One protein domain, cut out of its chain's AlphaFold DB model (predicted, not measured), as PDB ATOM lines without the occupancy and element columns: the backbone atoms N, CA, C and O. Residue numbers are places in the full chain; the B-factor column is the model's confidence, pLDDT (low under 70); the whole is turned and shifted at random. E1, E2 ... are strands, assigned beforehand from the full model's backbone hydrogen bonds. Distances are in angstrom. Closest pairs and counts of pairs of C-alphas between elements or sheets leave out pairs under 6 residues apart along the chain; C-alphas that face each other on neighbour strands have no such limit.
ATOM      1  N   ARG A 106      37.451 -51.925  55.600       63.81
ATOM      2  CA  ARG A 106      36.656 -52.077  54.365       63.81
ATOM      3  C   ARG A 106      35.206 -51.580  54.512       63.81
ATOM      4  O   ARG A 106      34.521 -51.445  53.509       63.81
ATOM      5  N   THR A 107      34.766 -51.369  55.753       65.38
ATOM      6  CA  THR A 107      33.466 -50.813  56.155       65.38
ATOM      7  C   THR A 107      33.516 -49.309  56.401       65.38
ATOM      8  O   THR A 107      32.482 -48.723  56.697       65.38
ATOM      9  N   ASP A 108      34.712 -48.711  56.382       75.69
ATOM     10  CA  ASP A 108      34.839 -47.266  56.489       75.69
ATOM     11  C   ASP A 108      34.210 -46.652  55.243       75.69
ATOM     12  O   ASP A 108      34.396 -47.152  54.128       75.69
ATOM     13  N   SER A 109      33.396 -45.628  55.448       82.00
ATOM     14  CA  SER A 109      32.708 -44.980  54.344       82.00
ATOM     15  C   SER A 109      33.701 -44.163  53.518       82.00
ATOM     16  O   SER A 109      33.585 -44.087  52.295       82.00
ATOM     17  N   ASP A 110      34.697 -43.594  54.190       91.25
ATOM     18  CA  ASP A 110      35.722 -42.750  53.600       91.25
ATOM     19  C   ASP A 110      36.800 -43.589  52.909       91.25
ATOM     20  O   ASP A 110      37.095 -44.709  53.316       91.25
ATOM     21  N   GLN A 111      37.403 -43.048  51.849       94.44
ATOM     22  CA  GLN A 111      38.443 -43.732  51.086       94.44
ATOM     23  C   GLN A 111      39.708 -42.880  50.987       94.44
ATOM     24  O   GLN A 111      39.664 -41.711  50.603       94.44
ATOM     25  N   HIS A 112      40.851 -43.512  51.262       96.19
ATOM     26  CA  HIS A 112      42.172 -42.902  51.160       96.19
ATOM     27  C   HIS A 112      43.064 -43.700  50.206       96.19
ATOM     28  O   HIS A 112      43.279 -44.901  50.396       96.19
ATOM     29  N   LEU A 113      43.596 -43.029  49.182       97.56
ATOM     30  CA  LEU A 113      44.505 -43.630  48.211       97.56
ATOM     31  C   LEU A 113      45.849 -42.914  48.200       97.56
ATOM     32  O   LEU A 113      45.907 -41.688  48.193       97.56
ATOM     33  N   LEU A 114      46.925 -43.691  48.135       98.25
ATOM     34  CA  LEU A 114      48.238 -43.203  47.734       98.25
ATOM     35  C   LEU A 114      48.338 -43.347  46.215       98.25
ATOM     36  O   LEU A 114      47.974 -44.399  45.688       98.25
ATOM     37  N   LEU A 115      48.802 -42.312  45.525       98.25
ATOM     38  CA  LEU A 115      48.902 -42.229  44.072       98.25
ATOM     39  C   LEU A 115      50.356 -41.989  43.674       98.25
ATOM     40  O   LEU A 115      50.963 -41.026  44.128       98.25
ATOM     41  N   LEU A 116      50.880 -42.819  42.781       98.38
ATOM     42  CA  LEU A 116      52.127 -42.571  42.067       98.38
ATOM     43  C   LEU A 116      51.793 -42.474  40.581       98.38
ATOM     44  O   LEU A 116      51.273 -43.432  40.002       98.38
ATOM     45  N   ARG A 125      60.170 -32.290  18.786       73.12
ATOM     46  CA  ARG A 125      61.160 -31.349  19.323       73.12
ATOM     47  C   ARG A 125      61.611 -31.679  20.746       73.12
ATOM     48  O   ARG A 125      62.787 -31.499  21.024       73.12
ATOM     49  N   ASN A 126      60.720 -32.187  21.603       82.06
ATOM     50  CA  ASN A 126      60.985 -32.366  23.034       82.06
ATOM     51  C   ASN A 126      60.452 -33.701  23.564       82.06
ATOM     52  O   ASN A 126      59.396 -34.179  23.136       82.06
ATOM     53  N   GLN A 127      61.158 -34.236  24.561       90.00
ATOM     54  CA  GLN A 127      60.734 -35.357  25.395       90.00
ATOM     55  C   GLN A 127      60.545 -34.870  26.826       90.00
ATOM     56  O   GLN A 127      61.504 -34.719  27.584       90.00
ATOM     57  N   ASP A 128      59.292 -34.642  27.187       94.81
ATOM     58  CA  ASP A 128      58.929 -34.155  28.503       94.81
ATOM     59  C   ASP A 128      58.350 -35.271  29.363       94.81
ATOM     60  O   ASP A 128      57.691 -36.193  28.871       94.81
ATOM     61  N   ASN A 129      58.589 -35.198  30.666       95.56
ATOM     62  CA  ASN A 129      58.012 -36.119  31.629       95.56
ATOM     63  C   ASN A 129      57.635 -35.415  32.932       95.56
ATOM     64  O   ASN A 129      58.107 -34.320  33.226       95.56
ATOM     65  N   LEU A 130      56.769 -36.063  33.707       95.56
ATOM     66  CA  LEU A 130      56.397 -35.661  35.054       95.56
ATOM     67  C   LEU A 130      56.088 -36.903  35.889       95.56
ATOM     68  O   LEU A 130      55.140 -37.638  35.605       95.56
ATOM     69  N   ALA A 131      56.860 -37.117  36.947       98.19
ATOM     70  CA  ALA A 131      56.523 -38.040  38.020       98.19
ATOM     71  C   ALA A 131      55.799 -37.273  39.132       98.19
ATOM     72  O   ALA A 131      56.212 -36.174  39.486       98.19
ATOM     73  N   SER A 132      54.739 -37.831  39.714       97.62
ATOM     74  CA  SER A 132      54.085 -37.231  40.879       97.62
ATOM     75  C   SER A 132      53.688 -38.260  41.924       97.62
ATOM     76  O   SER A 132      53.221 -39.355  41.605       97.62
ATOM     77  N   LEU A 133      53.869 -37.885  43.187       98.56
ATOM     78  CA  LEU A 133      53.375 -38.616  44.346       98.56
ATOM     79  C   LEU A 133      52.243 -37.804  44.963       98.56
ATOM     80  O   LEU A 133      52.379 -36.598  45.161       98.56
ATOM     81  N   GLY A 134      51.131 -38.451  45.284       98.06
ATOM     82  CA  GLY A 134      49.998 -37.768  45.884       98.06
ATOM     83  C   GLY A 134      49.137 -38.655  46.758       98.06
ATOM     84  O   GLY A 134      49.228 -39.881  46.750       98.06
ATOM     85  N   TRP A 135      48.269 -38.004  47.507       98.31
ATOM     86  CA  TRP A 135      47.233 -38.590  48.326       98.31
ATOM     87  C   TRP A 135      45.875 -38.117  47.824       98.31
ATOM     88  O   TRP A 135      45.682 -36.932  47.554       98.31
ATOM     89  N   ARG A 136      44.935 -39.057  47.726       98.12
ATOM     90  CA  ARG A 136      43.537 -38.800  47.396       98.12
ATOM     91  C   ARG A 136      42.644 -39.201  48.554       98.12
ATOM     92  O   ARG A 136      42.637 -40.366  48.953       98.12
ATOM     93  N   TYR A 137      41.842 -38.260  49.024       96.81
ATOM     94  CA  TYR A 137      40.718 -38.492  49.919       96.81
ATOM     95  C   TYR A 137      39.404 -38.467  49.146       96.81
ATOM     96  O   TYR A 137      39.210 -37.650  48.246       96.81
ATOM     97  N   ARG A 138      38.480 -39.339  49.537       95.94
ATOM     98  CA  ARG A 138      37.103 -39.383  49.054       95.94
ATOM     99  C   ARG A 138      36.169 -39.605  50.232       95.94
ATOM    100  O   ARG A 138      36.337 -40.575  50.967       95.94
ATOM    101  N   SER A 139      35.171 -38.744  50.389       94.31
ATOM    102  CA  SER A 139      34.214 -38.847  51.493       94.31
ATOM    103  C   SER A 139      33.295 -40.048  51.349       94.31
ATOM    104  O   SER A 139      32.815 -40.338  50.258       94.31
ATOM    105  N   GLY A 140      32.892 -40.658  52.449       89.94
ATOM    106  CA  GLY A 140      31.884 -41.708  52.420       89.94
ATOM    107  C   GLY A 140      30.482 -41.241  52.082       89.94
ATOM    108  O   GLY A 140      29.701 -41.990  51.495       89.94
ATOM    109  N   LYS A 141      30.183 -39.972  52.374       89.19
ATOM    110  CA  LYS A 141      28.952 -39.332  51.916       89.19
ATOM    111  C   LYS A 141      28.941 -39.245  50.393       89.19
ATOM    112  O   LYS A 141      29.935 -38.868  49.763       89.19
ATOM    113  N   ARG A 142      27.789 -39.572  49.815       85.38
ATOM    114  CA  ARG A 142      27.521 -39.466  48.382       85.38
ATOM    115  C   ARG A 142      26.460 -38.404  48.131       85.38
ATOM    116  O   ARG A 142      25.575 -38.219  48.961       85.38
ATOM    117  N   ALA A 143      26.547 -37.729  46.993       78.25
ATOM    118  CA  ALA A 143      25.422 -36.967  46.466       78.25
ATOM    119  C   ALA A 143      24.303 -37.920  46.007       78.25
ATOM    120  O   ALA A 143      24.539 -39.119  45.841       78.25
ATOM    121  N   GLY A 144      23.102 -37.386  45.757       65.50
ATOM    122  CA  GLY A 144      21.944 -38.176  45.304       65.50
ATOM    123  C   GLY A 144      22.181 -38.977  44.013       65.50
ATOM    124  O   GLY A 144      21.504 -39.962  43.766       65.50
ATOM    125  N   ASP A 145      23.196 -38.611  43.225       64.31
ATOM    126  CA  ASP A 145      23.608 -39.299  41.994       64.31
ATOM    127  C   ASP A 145      24.743 -40.333  42.180       64.31
ATOM    128  O   ASP A 145      25.273 -40.864  41.201       64.31
ATOM    129  N   GLY A 146      25.147 -40.619  43.424       73.56
ATOM    130  CA  GLY A 146      26.176 -41.609  43.765       73.56
ATOM    131  C   GLY A 146      27.628 -41.111  43.694       73.56
ATOM    132  O   GLY A 146      28.559 -41.858  44.035       73.56
ATOM    133  N   ARG A 147      27.871 -39.854  43.298       79.44
ATOM    134  CA  ARG A 147      29.220 -39.260  43.320       79.44
ATOM    135  C   ARG A 147      29.681 -38.977  44.745       79.44
ATOM    136  O   ARG A 147      28.867 -38.779  45.639       79.44
ATOM    137  N   TYR A 148      30.994 -38.990  44.965       87.19
ATOM    138  CA  TYR A 148      31.580 -38.597  46.248       87.19
ATOM    139  C   TYR A 148      31.215 -37.140  46.546       87.19
ATOM    140  O   TYR A 148      31.409 -36.282  45.686       87.19
ATOM    141  N   LEU A 149      30.681 -36.866  47.741       90.56
ATOM    142  CA  LEU A 149      30.347 -35.498  48.143       90.56
ATOM    143  C   LEU A 149      31.600 -34.614  48.188       90.56
ATOM    144  O   LEU A 149      31.524 -33.448  47.817       90.56
ATOM    145  N   TRP A 150      32.735 -35.188  48.594       93.31
ATOM    146  CA  TRP A 150      34.052 -34.562  48.567       93.31
ATOM    147  C   TRP A 150      35.099 -35.506  47.971       93.31
ATOM    148  O   TRP A 150      35.175 -36.680  48.341       93.31
ATOM    149  N   GLU A 151      35.940 -34.978  47.085       96.00
ATOM    150  CA  GLU A 151      37.187 -35.602  46.633       96.00
ATOM    151  C   GLU A 151      38.304 -34.555  46.693       96.00
ATOM    152  O   GLU A 151      38.170 -33.476  46.111       96.00
ATOM    153  N   VAL A 152      39.384 -34.870  47.408       97.62
ATOM    154  CA  VAL A 152      40.543 -33.989  47.608       97.62
ATOM    155  C   VAL A 152      41.804 -34.727  47.178       97.62
ATOM    156  O   VAL A 152      42.019 -35.864  47.586       97.62
ATOM    157  N   ASP A 153      42.632 -34.068  46.379       97.31
ATOM    158  CA  ASP A 153      43.947 -34.521  45.942       97.31
ATOM    159  C   ASP A 153      45.010 -33.545  46.439       97.31
ATOM    160  O   ASP A 153      44.878 -32.339  46.235       97.31
ATOM    161  N   LEU A 154      46.082 -34.062  47.033       97.88
ATOM    162  CA  LEU A 154      47.291 -33.305  47.364       97.88
ATOM    163  C   LEU A 154      48.505 -34.101  46.905       97.88
ATOM    164  O   LEU A 154      48.603 -35.291  47.189       97.88
ATOM    165  N   GLY A 155      49.440 -33.469  46.212       97.81
ATOM    166  CA  GLY A 155      50.625 -34.140  45.706       97.81
ATOM    167  C   GLY A 155      51.737 -33.188  45.310       97.81
ATOM    168  O   GLY A 155      51.576 -31.970  45.312       97.81
ATOM    169  N   TYR A 156      52.872 -33.780  44.965       98.25
ATOM    170  CA  TYR A 156      54.069 -33.088  44.517       98.25
ATOM    171  C   TYR A 156      54.582 -33.753  43.240       98.25
ATOM    172  O   TYR A 156      54.673 -34.985  43.171       98.25
ATOM    173  N   GLY A 157      54.862 -32.943  42.222       97.44
ATOM    174  CA  GLY A 157      55.370 -33.371  40.923       97.44
ATOM    175  C   GLY A 157      56.825 -32.963  40.712       97.44
ATOM    176  O   GLY A 157      57.229 -31.903  41.176       97.44
ATOM    177  N   ILE A 158      57.596 -33.792  40.009       97.88
ATOM    178  CA  ILE A 158      58.969 -33.527  39.556       97.88
ATOM    179  C   ILE A 158      59.090 -34.036  38.118       97.88
ATOM    180  O   ILE A 158      58.745 -35.186  37.836       97.88
ATOM    181  N   GLY A 159      59.553 -33.192  37.204       96.44
ATOM    182  CA  GLY A 159      59.584 -33.495  35.778       96.44
ATOM    183  C   GLY A 159      60.515 -32.587  34.985       96.44
ATOM    184  O   GLY A 159      61.214 -31.749  35.550       96.44
ATOM    185  N   SER A 160      60.492 -32.740  33.661       94.94
ATOM    186  CA  SER A 160      61.362 -32.010  32.727       94.94
ATOM    187  C   SER A 160      61.249 -30.488  32.836       94.94
ATOM    188  O   SER A 160      62.219 -29.788  32.571       94.94
ATOM    189  N   GLN A 161      60.073 -29.989  33.216       93.00
ATOM    190  CA  GLN A 161      59.789 -28.557  33.300       93.00
ATOM    191  C   GLN A 161      60.076 -27.986  34.695       93.00
ATOM    192  O   GLN A 161      60.257 -26.788  34.836       93.00
ATOM    193  N   GLY A 162      60.173 -28.824  35.731       94.69
ATOM    194  CA  GLY A 162      60.428 -28.371  37.095       94.69
ATOM    195  C   GLY A 162      59.789 -29.269  38.143       94.69
ATOM    196  O   GLY A 162      59.528 -30.453  37.915       94.69
ATOM    197  N   SER A 163      59.522 -28.702  39.314       97.12
ATOM    198  CA  SER A 163      58.890 -29.406  40.425       97.12
ATOM    199  C   SER A 163      57.968 -28.490  41.207       97.12
ATOM    200  O   SER A 163      58.298 -27.321  41.390       97.12
ATOM    201  N   GLY A 164      56.864 -29.018  41.726       96.69
ATOM    202  CA  GLY A 164      55.908 -28.192  42.449       96.69
ATOM    203  C   GLY A 164      54.686 -28.937  42.966       96.69
ATOM    204  O   GLY A 164      54.482 -30.131  42.714       96.69
ATOM    205  N   MET A 165      53.876 -28.207  43.722       97.06
ATOM    206  CA  MET A 165      52.653 -28.704  44.338       97.06
ATOM    207  C   MET A 165      51.531 -28.902  43.313       97.06
ATOM    208  O   MET A 165      51.346 -28.119  42.381       97.06
ATOM    209  N   ILE A 166      50.737 -29.947  43.533       94.19
ATOM    210  CA  ILE A 166      49.513 -30.249  42.792       94.19
ATOM    211  C   ILE A 166      48.411 -30.481  43.822       94.19
ATOM    212  O   ILE A 166      48.481 -31.411  44.623       94.19
ATOM    213  N   ALA A 167      47.374 -29.655  43.795       95.31
ATOM    214  CA  ALA A 167      46.238 -29.765  44.695       95.31
ATOM    215  C   ALA A 167      44.927 -29.687  43.918       95.31
ATOM    216  O   ALA A 167      44.775 -28.903  42.979       95.31
ATOM    217  N   SER A 168      43.939 -30.481  44.313       96.50
ATOM    218  CA  SER A 168      42.574 -30.263  43.854       96.50
ATOM    219  C   SER A 168      41.561 -30.600  44.928       96.50
ATOM    220  O   SER A 168      41.767 -31.504  45.730       96.50
ATOM    221  N   ALA A 169      40.454 -29.874  44.936       96.00
ATOM    222  CA  ALA A 169      39.311 -30.155  45.781       96.00
ATOM    223  C   ALA A 169      38.062 -30.106  44.914       96.00
ATOM    224  O   ALA A 169      37.896 -29.202  44.095       96.00
ATOM    225  N   SER A 170      37.187 -31.088  45.066       93.38
ATOM    226  CA  SER A 170      35.918 -31.116  44.360       93.38
ATOM    227  C   SER A 170      34.782 -31.533  45.264       93.38
ATOM    228  O   SER A 170      34.962 -32.340  46.176       93.38
ATOM    229  N   THR A 171      33.615 -30.965  44.989       92.25
ATOM    230  CA  THR A 171      32.391 -31.252  45.715       92.25
ATOM    231  C   THR A 171      31.194 -31.299  44.781       92.25
ATOM    232  O   THR A 171      31.115 -30.551  43.802       92.25
ATOM    233  N   ALA A 172      30.264 -32.202  45.069       83.69
ATOM    234  CA  ALA A 172      28.971 -32.234  44.406       83.69
ATOM    235  C   ALA A 172      28.060 -31.188  45.069       83.69
ATOM    236  O   ALA A 172      27.515 -31.435  46.141       83.69
ATOM    237  N   VAL A 173      27.945 -30.008  44.448       75.50
ATOM    238  CA  VAL A 173      27.232 -28.846  45.020       75.50
ATOM    239  C   VAL A 173      25.718 -29.038  44.950       75.50
ATOM    240  O   VAL A 173      25.008 -28.749  45.907       75.50
ATOM    241  N   ILE A 174      25.239 -29.563  43.820       67.00
ATOM    242  CA  ILE A 174      23.860 -30.006  43.596       67.00
ATOM    243  C   ILE A 174      23.886 -31.320  42.797       67.00
ATOM    244  O   ILE A 174      24.897 -31.616  42.144       67.00
ATOM    245  N   PRO A 175      22.811 -32.125  42.813       57.75
ATOM    246  CA  PRO A 175      22.716 -33.306  41.962       57.75
ATOM    247  C   PRO A 175      22.998 -32.943  40.502       57.75
ATOM    248  O   PRO A 175      22.497 -31.946  39.988       57.75
ATOM    249  N   GLY A 176      23.867 -33.704  39.841       62.75
ATOM    250  CA  GLY A 176      24.269 -33.389  38.474       62.75
ATOM    251  C   GLY A 176      25.288 -32.248  38.311       62.75
ATOM    252  O   GLY A 176      25.696 -32.021  37.187       62.75
ATOM    253  N   VAL A 177      25.821 -31.589  39.353       75.81
ATOM    254  CA  VAL A 177      26.892 -30.572  39.191       75.81
ATOM    255  C   VAL A 177      28.043 -30.763  40.179       75.81
ATOM    256  O   VAL A 177      27.832 -30.867  41.386       75.81
ATOM    257  N   VAL A 178      29.280 -30.771  39.669       84.56
ATOM    258  CA  VAL A 178      30.502 -30.800  40.490       84.56
ATOM    259  C   VAL A 178      31.241 -29.479  40.356       84.56
ATOM    260  O   VAL A 178      31.587 -29.072  39.251       84.56
ATOM    261  N   LEU A 179      31.533 -28.842  41.484       89.06
ATOM    262  CA  LEU A 179      32.510 -27.765  41.555       89.06
ATOM    263  C   LEU A 179      33.882 -28.381  41.813       89.06
ATOM    264  O   LEU A 179      34.023 -29.224  42.700       89.06
ATOM    265  N   ARG A 180      34.892 -27.966  41.053       93.12
ATOM    266  CA  ARG A 180      36.272 -28.410  41.214       93.12
ATOM    267  C   ARG A 180      37.212 -27.216  41.197       93.12
ATOM    268  O   ARG A 180      37.221 -26.436  40.257       93.12
ATOM    269  N   VAL A 181      38.054 -27.130  42.212       94.81
ATOM    270  CA  VAL A 181      39.178 -26.202  42.276       94.81
ATOM    271  C   VAL A 181      40.456 -27.000  42.051       94.81
ATOM    272  O   VAL A 181      40.627 -28.070  42.641       94.81
ATOM    273  N   ARG A 182      41.342 -26.512  41.181       93.88
ATOM    274  CA  ARG A 182      42.649 -27.114  40.898       93.88
ATOM    275  C   ARG A 182      43.741 -26.062  41.004       93.88
ATOM    276  O   ARG A 182      43.601 -24.973  40.459       93.88
ATOM    277  N   TYR A 183      44.840 -26.442  41.628       94.56
ATOM    278  CA  TYR A 183      46.092 -25.709  41.660       94.56
ATOM    279  C   TYR A 183      47.211 -26.648  41.210       94.56
ATOM    280  O   TYR A 183      47.281 -27.789  41.669       94.56
ATOM    281  N   GLN A 184      48.057 -26.201  40.292       91.75
ATOM    282  CA  GLN A 184      49.235 -26.947  39.855       91.75
ATOM    283  C   GLN A 184      50.371 -25.957  39.583       91.75
ATOM    284  O   GLN A 184      50.189 -25.010  38.822       91.75
ATOM    285  N   GLU A 185      51.523 -26.174  40.207       93.31
ATOM    286  CA  GLU A 185      52.754 -25.402  39.962       93.31
ATOM    287  C   GLU A 185      53.573 -25.968  38.809       93.31
ATOM    288  O   GLU A 185      54.347 -25.260  38.188       93.31
ATOM    289  N   VAL A 186      53.405 -27.258  38.525       92.44
ATOM    290  CA  VAL A 186      54.133 -27.941  37.463       92.44
ATOM    291  C   VAL A 186      53.197 -28.858  36.692       92.44
ATOM    292  O   VAL A 186      52.294 -29.494  37.244       92.44
ATOM    293  N   SER A 187      53.436 -28.944  35.392       90.75
ATOM    294  CA  SER A 187      52.821 -29.895  34.476       90.75
ATOM    295  C   SER A 187      53.900 -30.521  33.593       90.75
ATOM    296  O   SER A 187      55.054 -30.106  33.610       90.75
ATOM    297  N   VAL A 188      53.530 -31.506  32.775       88.31
ATOM    298  CA  VAL A 188      54.461 -32.096  31.798       88.31
ATOM    299  C   VAL A 188      55.006 -31.042  30.826       88.31
ATOM    300  O   VAL A 188      56.073 -31.231  30.270       88.31
ATOM    301  N   THR A 189      54.295 -29.933  30.604       87.44
ATOM    302  CA  THR A 189      54.596 -28.988  29.515       87.44
ATOM    303  C   THR A 189      54.865 -27.557  29.970       87.44
ATOM    304  O   THR A 189      55.016 -26.689  29.119       87.44
ATOM    305  N   SER A 190      54.827 -27.278  31.272       87.62
ATOM    306  CA  SER A 190      54.986 -25.928  31.825       87.62
ATOM    307  C   SER A 190      55.274 -25.987  33.328       87.62
ATOM    308  O   SER A 190      54.740 -26.864  34.016       87.62
ATOM    309  N   ASP A 191      56.079 -25.042  33.807       89.38
ATOM    310  CA  ASP A 191      56.367 -24.696  35.207       89.38
ATOM    311  C   ASP A 191      55.585 -23.459  35.694       89.38
ATOM    312  O   ASP A 191      55.819 -22.938  36.784       89.38
ATOM    313  N   GLU A 192      54.645 -22.973  34.884       90.00
ATOM    314  CA  GLU A 192      53.785 -21.860  35.245       90.00
ATOM    315  C   GLU A 192      52.689 -22.322  36.213       90.00
ATOM    316  O   GLU A 192      51.907 -23.243  35.934       90.00
ATOM    317  N   ALA A 193      52.595 -21.635  37.351       91.19
ATOM    318  CA  ALA A 193      51.560 -21.899  38.334       91.19
ATOM    319  C   ALA A 193      50.178 -21.552  37.773       91.19
ATOM    320  O   ALA A 193      49.890 -20.413  37.408       91.19
ATOM    321  N   THR A 194      49.284 -22.538  37.750       89.44
ATOM    322  CA  THR A 194      47.915 -22.363  37.260       89.44
ATOM    323  C   THR A 194      46.897 -22.684  38.341       89.44
ATOM    324  O   THR A 194      46.971 -23.702  39.035       89.44
ATOM    325  N   PHE A 195      45.896 -21.815  38.444       93.50
ATOM    326  CA  PHE A 195      44.738 -21.972  39.310       93.50
ATOM    327  C   PHE A 195      43.470 -21.997  38.452       93.50
ATOM    328  O   PHE A 195      43.246 -21.103  37.637       93.50
ATOM    329  N   ARG A 196      42.644 -23.037  38.607       86.81
ATOM    330  CA  ARG A 196      41.396 -23.213  37.852       86.81
ATOM    331  C   ARG A 196      40.232 -23.495  38.788       86.81
ATOM    332  O   ARG A 196      40.323 -24.366  39.651       86.81
ATOM    333  N   ILE A 197      39.119 -22.810  38.546       91.38
ATOM    334  CA  ILE A 197      37.810 -23.139  39.113       91.38
ATOM    335  C   ILE A 197      36.951 -23.655  37.962       91.38
ATOM    336  O   ILE A 197      36.721 -22.957  36.979       91.38
ATOM    337  N   GLU A 198      36.511 -24.900  38.074       86.12
ATOM    338  CA  GLU A 198      35.767 -25.627  37.056       86.12
ATOM    339  C   GLU A 198      34.395 -25.992  37.623       86.12
ATOM    340  O   GLU A 198      34.291 -26.628  38.675       86.12
ATOM    341  N   LEU A 199      33.335 -25.630  36.908       83.56
ATOM    342  CA  LEU A 199      32.002 -26.165  37.143       83.56
ATOM    343  C   LEU A 199      31.744 -27.237  36.086       83.56
ATOM    344  O   LEU A 199      31.740 -26.945  34.893       83.56
ATOM    345  N   VAL A 200      31.560 -28.480  36.518       76.81
ATOM    346  CA  VAL A 200      31.336 -29.629  35.637       76.81
ATOM    347  C   VAL A 200      29.871 -30.054  35.758       76.81
ATOM    348  O   VAL A 200      29.535 -30.848  36.646       76.81
ATOM    349  N   PRO A 201      28.978 -29.513  34.909       68.62
ATOM    350  CA  PRO A 201      27.603 -29.966  34.849       68.62
ATOM    351  C   PRO A 201      27.527 -31.323  34.141       68.62
ATOM    352  O   PRO A 201      28.068 -31.548  33.064       68.62
ATOM    353  N   SER A 202      26.793 -32.225  34.761       60.06
ATOM    354  CA  SER A 202      26.208 -33.436  34.206       60.06
ATOM    355  C   SER A 202      24.694 -33.337  34.418       60.06
ATOM    356  O   SER A 202      24.109 -34.119  35.168       60.06
ATOM    357  N   LEU A 203      24.098 -32.287  33.850       52.66
ATOM    358  CA  LEU A 203      22.676 -31.976  33.963       52.66
ATOM    359  C   LEU A 203      21.924 -32.608  32.792       52.66
ATOM    360  O   LEU A 203      22.330 -32.463  31.638       52.66
ATOM    361  N   ASN A 204      20.825 -33.297  33.091       46.00
ATOM    362  CA  ASN A 204      19.828 -33.644  32.089       46.00
ATOM    363  C   ASN A 204      18.763 -32.540  32.079       46.00
ATOM    364  O   ASN A 204      17.991 -32.418  33.024       46.00
ATOM    365  N   PHE A 205      18.725 -31.728  31.024       45.94
ATOM    366  CA  PHE A 205      17.772 -30.617  30.926       45.94
ATOM    367  C   PHE A 205      16.357 -31.046  30.509       45.94
ATOM    368  O   PHE A 205      15.453 -30.220  30.533       45.94
ATOM    369  N   GLN A 206      16.129 -32.322  30.175       43.22
ATOM    370  CA  GLN A 206      14.794 -32.827  29.815       43.22
ATOM    371  C   GLN A 206      13.964 -33.307  31.024       43.22
ATOM    372  O   GLN A 206      12.805 -33.664  30.857       43.22
ATOM    373  N   GLN A 207      14.533 -33.322  32.238       48.78
ATOM    374  CA  GLN A 207      13.908 -33.865  33.461       48.78
ATOM    375  C   GLN A 207      13.697 -32.821  34.573       48.78
ATOM    376  O   GLN A 207      13.410 -33.185  35.715       48.78
ATOM    377  N   GLY A 208      13.925 -31.534  34.290       50.38
ATOM    378  CA  GLY A 208      14.188 -30.561  35.352       50.38
ATOM    379  C   GLY A 208      15.428 -30.939  36.184       50.38
ATOM    380  O   GLY A 208      16.091 -31.952  35.947       50.38
ATOM    381  N   ILE A 209      15.787 -30.116  37.170       46.94
ATOM    382  CA  ILE A 209      16.889 -30.435  38.090       46.94
ATOM    383  C   ILE A 209      16.369 -31.469  39.102       46.94
ATOM    384  O   ILE A 209      15.777 -31.094  40.109       46.94
ATOM    385  N   SER A 210      16.562 -32.768  38.845       45.47
ATOM    386  CA  SER A 210      16.188 -33.844  39.779       45.47
ATOM    387  C   SER A 210      17.394 -34.715  40.185       45.47
ATOM    388  O   SER A 210      18.313 -34.915  39.386       45.47
ATOM    389  N   PRO A 211      17.443 -35.227  41.432       40.84
ATOM    390  CA  PRO A 211      18.489 -36.134  41.903       40.84
ATOM    391  C   PRO A 211      18.250 -37.558  41.381       40.84
ATOM    392  O   PRO A 211      17.849 -38.440  42.131       40.84
ATOM    393  N   GLY A 212      18.469 -37.785  40.085       39.81
ATOM    394  CA  GLY A 212      18.278 -39.085  39.438       39.81
ATOM    395  C   GLY A 212      19.400 -39.420  38.452       39.81
ATOM    396  O   GLY A 212      19.925 -38.547  37.772       39.81
ATOM    397  N   GLU A 213      19.802 -40.690  38.446       45.59
ATOM    398  CA  GLU A 213      20.907 -41.342  37.724       45.59
ATOM    399  C   GLU A 213      21.614 -40.580  36.574       45.59
ATOM    400  O   GLU A 213      21.130 -40.472  35.453       45.59
ATOM    401  N   SER A 214      22.887 -40.230  36.790       44.88
ATOM    402  CA  SER A 214      23.793 -39.670  35.768       44.88
ATOM    403  C   SER A 214      24.536 -40.731  34.929       44.88
ATOM    404  O   SER A 214      25.635 -40.488  34.420       44.88
ATOM    405  N   ARG A 215      23.966 -41.933  34.735       46.00
ATOM    406  CA  ARG A 215      24.561 -42.957  33.849       46.00
ATOM    407  C   ARG A 215      24.220 -42.679  32.376       46.00
ATOM    408  O   ARG A 215      23.470 -43.413  31.740       46.00
ATOM    409  N   PHE A 216      24.861 -41.649  31.828       42.22
ATOM    410  CA  PHE A 216      24.749 -41.157  30.445       42.22
ATOM    411  C   PHE A 216      25.148 -42.144  29.326       42.22
ATOM    412  O   PHE A 216      25.047 -41.795  28.152       42.22
ATOM    413  N   GLU A 217      25.588 -43.371  29.624       40.31
ATOM    414  CA  GLU A 217      25.865 -44.353  28.563       40.31
ATOM    415  C   GLU A 217      24.615 -45.080  28.054       40.31
ATOM    416  O   GLU A 217      24.591 -45.478  26.892       40.31
TER     417      GLU A 217
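This is residues 106 to 116 and 125 to 217 of the 404 residues of the protein "Carboxypeptidase regulatory-like domain-containing protein" of Symploca sp. SIO2E9 (UniProt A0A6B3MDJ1). Look for one twisted, curled wall of six strands side by side, with no named helix on either face. E2 bends in its course, and residues 202 to 217 trail on from the end of E6 with no named element. The 104 printed residues hold E1 to E6 in that order along the chain and across the sheet, all antiparallel; the class is all strand. The whole is loose, with a radius of gyration of the C-alphas of 16.7 A and spans of 49 by 35 by 24 A.

Begin at E4, residues 162 to 174, an inner strand. On one side find E3, residues 150 to 159, a hairpin with E4 at 165 degrees; N 153 and O 168 are 2.8 A apart. On the other side is E5, residues 177 to 184, also a hairpin with E4; N 169 and O 181 are 2.9 A apart. E6, residues 194 to 201, is an edge strand, with N 180 to O 198 at 2.8 A. E2, residues 127 to 138, bends by 54 degrees at residue 135 and pairs with E3 through N 135 and O 154, 2.8 A. The other edge is E1, residues 111 to 116, with N 113 to O 136 at 2.8 A. E2 to E6 form a meander, each strand the antiparallel neighbour of the one before. E1 and E6 are apart.

Find C-alpha 162 at (60.428, -28.371, 37.095); E4 runs 37.2 A from there. E2 spans 33.7 A, E3 28.6 A, E5 22.6 A. E1 starts at (38.443, -43.732, 51.086) and spans 16.4 A; E6 spans 21.8 A and ends at (27.603, -29.966, 34.849).

C-alphas 107 and 125, the farthest apart, are 50.0 A apart. Residues 117 to 124 are not printed, and C-alphas 116 and 125 are 26.9 A apart across this cut. The link from E2 to E3 is long. Confidence is under 70 at residues 106 to 107, 144 to 145, 174 to 176 and 201 to 217.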